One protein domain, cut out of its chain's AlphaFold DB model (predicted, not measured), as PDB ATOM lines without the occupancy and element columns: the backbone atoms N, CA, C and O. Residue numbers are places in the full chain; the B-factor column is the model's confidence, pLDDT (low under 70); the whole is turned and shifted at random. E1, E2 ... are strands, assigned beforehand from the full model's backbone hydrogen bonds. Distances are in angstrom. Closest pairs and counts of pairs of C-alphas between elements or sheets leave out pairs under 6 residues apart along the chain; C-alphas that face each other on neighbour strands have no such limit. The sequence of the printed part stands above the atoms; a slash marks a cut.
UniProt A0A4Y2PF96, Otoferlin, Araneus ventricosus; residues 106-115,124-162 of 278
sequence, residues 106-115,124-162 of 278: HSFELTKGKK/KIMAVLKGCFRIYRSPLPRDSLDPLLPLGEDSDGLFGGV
ATOM      1  N   HIS A 106     159.367 148.491 156.492       84.62
ATOM      2  CA  HIS A 106     159.023 149.290 155.326       84.62
ATOM      3  C   HIS A 106     157.571 149.021 154.940       84.62
ATOM      4  O   HIS A 106     157.085 147.895 155.071       84.62
ATOM      5  N   SER A 107     156.883 150.057 154.463       87.25
ATOM      6  CA  SER A 107     155.509 149.965 153.970       87.25
ATOM      7  C   SER A 107     155.509 149.741 152.460       87.25
ATOM      8  O   SER A 107     155.990 150.578 151.702       87.25
ATOM      9  N   PHE A 108     154.933 148.627 152.022       88.19
ATOM     10  CA  PHE A 108     154.758 148.269 150.620       88.19
ATOM     11  C   PHE A 108     153.280 148.352 150.260       88.19
ATOM     12  O   PHE A 108     152.456 147.570 150.742       88.19
ATOM     13  N   GLU A 109     152.929 149.312 149.416       89.12
ATOM     14  CA  GLU A 109     151.563 149.475 148.935       89.12
ATOM     15  C   GLU A 109     151.239 148.403 147.891       89.12
ATOM     16  O   GLU A 109     151.961 148.208 146.914       89.12
ATOM     17  N   LEU A 110     150.139 147.684 148.106       87.94
ATOM     18  CA  LEU A 110     149.671 146.627 147.222       87.94
ATOM     19  C   LEU A 110     148.511 147.150 146.379       87.94
ATOM     20  O   LEU A 110     147.453 147.508 146.909       87.94
ATOM     21  N   THR A 111     148.681 147.150 145.059       87.69
ATOM     22  CA  THR A 111     147.632 147.498 144.094       87.69
ATOM     23  C   THR A 111     147.043 146.234 143.464       87.69
ATOM     24  O   THR A 111     147.663 145.169 143.416       87.69
ATOM     25  N   LYS A 112     145.787 146.303 143.007       81.62
ATOM     26  CA  LYS A 112     145.167 145.178 142.291       81.62
ATOM     27  C   LYS A 112     145.803 145.073 140.904       81.62
ATOM     28  O   LYS A 112     145.567 145.946 140.072       81.62
ATOM     29  N   GLY A 113     146.533 143.991 140.637       70.88
ATOM     30  CA  GLY A 113     147.113 143.736 139.317       70.88
ATOM     31  C   GLY A 113     146.051 143.806 138.212       70.88
ATOM     32  O   GLY A 113     145.118 143.001 138.176       70.88
ATOM     33  N   LYS A 114     146.174 144.784 137.311       63.78
ATOM     34  CA  LYS A 114     145.441 144.799 136.040       63.78
ATOM     35  C   LYS A 114     146.219 143.925 135.052       63.78
ATOM     36  O   LYS A 114     147.424 144.106 134.900       63.78
ATOM     37  N   LYS A 115     145.548 143.018 134.324       58.97
ATOM     38  CA  LYS A 115     146.085 142.571 133.022       58.97
ATOM     39  C   LYS A 115     146.343 143.842 132.210       58.97
ATOM     40  O   LYS A 115     145.486 144.720 132.223       58.97
ATOM     41  N   LYS A 124     144.322 151.932 142.559       78.56
ATOM     42  CA  LYS A 124     143.726 151.909 143.890       78.56
ATOM     43  C   LYS A 124     144.586 151.020 144.784       78.56
ATOM     44  O   LYS A 124     144.653 149.811 144.551       78.56
ATOM     45  N   ILE A 125     145.194 151.616 145.808       80.69
ATOM     46  CA  ILE A 125     145.866 150.886 146.885       80.69
ATOM     47  C   ILE A 125     144.808 150.042 147.602       80.69
ATOM     48  O   ILE A 125     143.783 150.553 148.062       80.69
ATOM     49  N   MET A 126     145.028 148.732 147.633       83.50
ATOM     50  CA  MET A 126     144.111 147.754 148.218       83.50
ATOM     51  C   MET A 126     144.549 147.338 149.620       83.50
ATOM     52  O   MET A 126     143.702 147.022 150.453       83.50
ATOM     53  N   ALA A 127     145.858 147.319 149.872       84.19
ATOM     54  CA  ALA A 127     146.446 146.960 151.153       84.19
ATOM     55  C   ALA A 127     147.839 147.586 151.299       84.19
ATOM     56  O   ALA A 127     148.446 147.996 150.312       84.19
ATOM     57  N   VAL A 128     148.346 147.621 152.528       85.69
ATOM     58  CA  VAL A 128     149.741 147.956 152.828       85.69
ATOM     59  C   VAL A 128     150.348 146.754 153.536       85.69
ATOM     60  O   VAL A 128     149.856 146.331 154.582       85.69
ATOM     61  N   LEU A 129     151.391 146.182 152.947       87.69
ATOM     62  CA  LEU A 129     152.213 145.156 153.567       87.69
ATOM     63  C   LEU A 129     153.364 145.849 154.292       87.69
ATOM     64  O   LEU A 129     154.141 146.552 153.658       87.69
ATOM     65  N   LYS A 130     153.502 145.631 155.600       86.88
ATOM     66  CA  LYS A 130     154.666 146.105 156.352       86.88
ATOM     67  C   LYS A 130     155.641 144.970 156.597       86.88
ATOM     68  O   LYS A 130     155.258 143.929 157.124       86.88
ATOM     69  N   GLY A 131     156.896 145.169 156.218       84.75
ATOM     70  CA  GLY A 131     157.933 144.160 156.391       84.75
ATOM     71  C   GLY A 131     159.320 144.681 156.057       84.75
ATOM     72  O   GLY A 131     159.490 145.808 155.605       84.75
ATOM     73  N   CYS A 132     160.321 143.842 156.266       81.31
ATOM     74  CA  CYS A 132     161.678 144.084 155.806       81.31
ATOM     75  C   CYS A 132     162.220 142.772 155.243       81.31
ATOM     76  O   CYS A 132     161.982 141.705 155.810       81.31
ATOM     77  N   PHE A 133     162.920 142.848 154.115       76.75
ATOM     78  CA  PHE A 133     163.614 141.714 153.527       76.75
ATOM     79  C   PHE A 133     165.066 142.101 153.272       76.75
ATOM     80  O   PHE A 133     165.367 143.211 152.836       76.75
ATOM     81  N   ARG A 134     165.972 141.163 153.533       74.00
ATOM     82  CA  ARG A 134     167.383 141.274 153.174       74.00
ATOM     83  C   ARG A 134     167.765 140.066 152.345       74.00
ATOM     84  O   ARG A 134     167.411 138.938 152.679       74.00
ATOM     85  N   ILE A 135     168.457 140.326 151.246       78.31
ATOM     86  CA  ILE A 135     168.926 139.293 150.330       78.31
ATOM     87  C   ILE A 135     170.401 139.067 150.626       78.31
ATOM     88  O   ILE A 135     171.197 140.005 150.578       78.31
ATOM     89  N   TYR A 136     170.757 137.819 150.912       72.88
ATOM     90  CA  TYR A 136     172.130 137.412 151.178       72.88
ATOM     91  C   TYR A 136     172.608 136.434 150.112       72.88
ATOM     92  O   TYR A 136     171.824 135.683 149.527       72.88
ATOM     93  N   ARG A 137     173.919 136.429 149.867       76.31
ATOM     94  CA  ARG A 137     174.551 135.442 148.994       76.31
ATOM     95  C   ARG A 137     174.666 134.109 149.735       76.31
ATOM     96  O   ARG A 137     175.123 134.082 150.873       76.31
ATOM     97  N   SER A 138     174.273 133.018 149.079       72.69
ATOM     98  CA  SER A 138     174.492 131.654 149.574       72.69
ATOM     99  C   SER A 138     175.784 131.072 148.971       72.69
ATOM    100  O   SER A 138     175.970 131.214 147.757       72.69
ATOM    101  N   PRO A 139     176.674 130.435 149.763       76.00
ATOM    102  CA  PRO A 139     176.586 130.225 151.213       76.00
ATOM    103  C   PRO A 139     176.921 131.494 152.017       76.00
ATOM    104  O   PRO A 139     177.712 132.324 151.567       76.00
ATOM    105  N   LEU A 140     176.343 131.622 153.219       67.94
ATOM    106  CA  LEU A 140     176.681 132.711 154.142       67.94
ATOM    107  C   LEU A 140     178.178 132.631 154.514       67.94
ATOM    108  O   LEU A 140     178.655 131.539 154.845       67.94
ATOM    109  N   PRO A 141     178.941 133.741 154.466       67.88
ATOM    110  CA  PRO A 141     180.334 133.747 154.903       67.88
ATOM    111  C   PRO A 141     180.434 133.320 156.371       67.88
ATOM    112  O   PRO A 141     179.740 133.876 157.221       67.88
ATOM    113  N   ARG A 142     181.307 132.355 156.688       62.28
ATOM    114  CA  ARG A 142     181.491 131.852 158.066       62.28
ATOM    115  C   ARG A 142     181.974 132.929 159.049       62.28
ATOM    116  O   ARG A 142     181.672 132.827 160.229       62.28
ATOM    117  N   ASP A 143     182.615 133.979 158.534       60.66
ATOM    118  CA  ASP A 143     183.124 135.126 159.301       60.66
ATOM    119  C   ASP A 143     182.179 136.340 159.267       60.66
ATOM    120  O   ASP A 143     182.574 137.461 159.594       60.66
ATOM    121  N   SER A 144     180.930 136.157 158.820       58.94
ATOM    122  CA  SER A 144     179.946 137.239 158.835       58.94
ATOM    123  C   SER A 144     179.545 137.567 160.276       58.94
ATOM    124  O   SER A 144     178.608 137.016 160.836       58.94
ATOM    125  N   LEU A 145     180.261 138.524 160.864       57.56
ATOM    126  CA  LEU A 145     179.953 139.183 162.138       57.56
ATOM    127  C   LEU A 145     178.688 140.053 162.071       57.56
ATOM    128  O   LEU A 145     178.499 140.889 162.949       57.56
ATOM    129  N   ASP A 146     177.859 139.928 161.028       61.91
ATOM    130  CA  ASP A 146     176.660 140.749 160.899       61.91
ATOM    131  C   ASP A 146     175.672 140.329 162.002       61.91
ATOM    132  O   ASP A 146     175.085 139.245 161.909       61.91
ATOM    133  N   PRO A 147     175.463 141.163 163.043       57.38
ATOM    134  CA  PRO A 147     174.602 140.827 164.178       57.38
ATOM    135  C   PRO A 147     173.130 140.670 163.768       57.38
ATOM    136  O   PRO A 147     172.294 140.286 164.580       57.38
ATOM    137  N   LEU A 148     172.806 141.026 162.521       60.00
ATOM    138  CA  LEU A 148     171.468 141.018 161.947       60.00
ATOM    139  C   LEU A 148     171.179 139.738 161.149       60.00
ATOM    140  O   LEU A 148     170.051 139.552 160.681       60.00
ATOM    141  N   LEU A 149     172.169 138.856 160.978       63.44
ATOM    142  CA  LEU A 149     171.944 137.521 160.440       63.44
ATOM    143  C   LEU A 149     171.253 136.646 161.497       63.44
ATOM    144  O   LEU A 149     171.618 136.710 162.670       63.44
ATOM    145  N   PRO A 150     170.285 135.798 161.108       58.28
ATOM    146  CA  PRO A 150     169.676 134.814 162.002       58.28
ATOM    147  C   PRO A 150     170.644 133.634 162.222       58.28
ATOM    148  O   PRO A 150     170.373 132.496 161.840       58.28
ATOM    149  N   LEU A 151     171.841 133.919 162.738       56.16
ATOM    150  CA  LEU A 151     172.863 132.930 163.060       56.16
ATOM    151  C   LEU A 151     172.583 132.380 164.466       56.16
ATOM    152  O   LEU A 151     172.976 132.968 165.468       56.16
ATOM    153  N   GLY A 152     171.900 131.235 164.522       54.50
ATOM    154  CA  GLY A 152     171.611 130.491 165.754       54.50
ATOM    155  C   GLY A 152     170.115 130.353 166.034       54.50
ATOM    156  O   GLY A 152     169.337 131.249 165.706       54.50
ATOM    157  N   GLU A 153     169.728 129.230 166.650       52.38
ATOM    158  CA  GLU A 153     168.331 128.847 166.936       52.38
ATOM    159  C   GLU A 153     167.588 129.858 167.837       52.38
ATOM    160  O   GLU A 153     166.363 129.938 167.777       52.38
ATOM    161  N   ASP A 154     168.330 130.695 168.575       53.72
ATOM    162  CA  ASP A 154     167.808 131.682 169.533       53.72
ATOM    163  C   ASP A 154     168.054 133.153 169.136       53.72
ATOM    164  O   ASP A 154     167.802 134.068 169.927       53.72
ATOM    165  N   SER A 155     168.562 133.421 167.929       58.75
ATOM    166  CA  SER A 155     168.791 134.796 167.472       58.75
ATOM    167  C   SER A 155     167.553 135.337 166.743       58.75
ATOM    168  O   SER A 155     167.219 134.903 165.644       58.75
ATOM    169  N   ASP A 156     166.890 136.353 167.309       58.78
ATOM    170  CA  ASP A 156     165.835 137.123 166.613       58.78
ATOM    171  C   ASP A 156     166.391 137.889 165.372       58.78
ATOM    172  O   ASP A 156     165.652 138.596 164.679       58.78
ATOM    173  N   GLY A 157     167.696 137.753 165.081       68.31
ATOM    174  CA  GLY A 157     168.404 138.339 163.946       68.31
ATOM    175  C   GLY A 157     168.156 139.841 163.834       68.31
ATOM    176  O   GLY A 157     168.201 140.575 164.822       68.31
ATOM    177  N   LEU A 158     167.810 140.291 162.626       65.25
ATOM    178  CA  LEU A 158     167.431 141.674 162.313       65.25
ATOM    179  C   LEU A 158     166.319 142.246 163.214       65.25
ATOM    180  O   LEU A 158     166.230 143.458 163.364       65.25
ATOM    181  N   PHE A 159     165.468 141.404 163.804       68.25
ATOM    182  CA  PHE A 159     164.354 141.838 164.649       68.25
ATOM    183  C   PHE A 159     164.667 141.754 166.150       68.25
ATOM    184  O   PHE A 159     163.780 141.997 166.973       68.25
ATOM    185  N   GLY A 160     165.920 141.474 166.528       67.19
ATOM    186  CA  GLY A 160     166.383 141.533 167.911       67.19
ATOM    187  C   GLY A 160     166.146 142.917 168.523       67.19
ATOM    188  O   GLY A 160     166.811 143.889 168.180       67.19
ATOM    189  N   GLY A 161     165.168 143.017 169.428       68.44
ATOM    190  CA  GLY A 161     164.770 144.272 170.089       68.44
ATOM    191  C   GLY A 161     163.501 144.937 169.534       68.44
ATOM    192  O   GLY A 161     162.962 145.854 170.175       68.44
ATOM    193  N   VAL A 162     162.978 144.442 168.409       74.38
ATOM    194  CA  VAL A 162     161.669 144.822 167.862       74.38
ATOM    195  C   VAL A 162     160.571 144.063 168.625       74.38
ATOM    196  O   VAL A 162     160.739 142.883 168.946       74.38
TER     197      VAL A 162
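Overview. This is residues 106 to 115 and 124 to 162 of the 278 residues of the protein "Otoferlin" of Araneus ventricosus (UniProt A0A4Y2PF96). The model has little regular structure: a narrow two-stranded antiparallel ribbon, E1 and E2, at one end, and a long unnamed stretch, residues 132 to 162, that runs away from it and folds back in loose loops at the other. The printed part has 49 residues with no named helix and two named strands, E1 then E2, in the order E1 - E2; the class is all strand, with 13 residues in named elements. It is extended, radius of gyration of the C-alphas 15.9 A, and spans 45 by 26 by 15 A.

Along the chain. E1, residues 106 to 111, is 16.1 A long and begins at C-alpha 106 (159.023, 149.290, 155.326). E2, residues 125 to 131, is 16.8 A long and ends at C-alpha 131 (157.933, 144.160, 156.391).

Arrangement. E1 and E2 are antiparallel neighbours, at 153 degrees between directions. C-alphas 107 and 130 face each other at 4.6 A. Within hydrogen-bond range are N 108 and O 129, 2.8 A, and N 131 and O 106, 3.0 A.

Size, cuts and confidence. The C-alphas farthest apart, Lys 115 and Asp 143, are 46.0 A apart. Residues 116 to 123 are not printed; C-alphas 115 and 124 are 14.5 A apart across this cut, in the link from E1 to E2. The pLDDT is under 70 at residues 114 to 115 and 140 to 161.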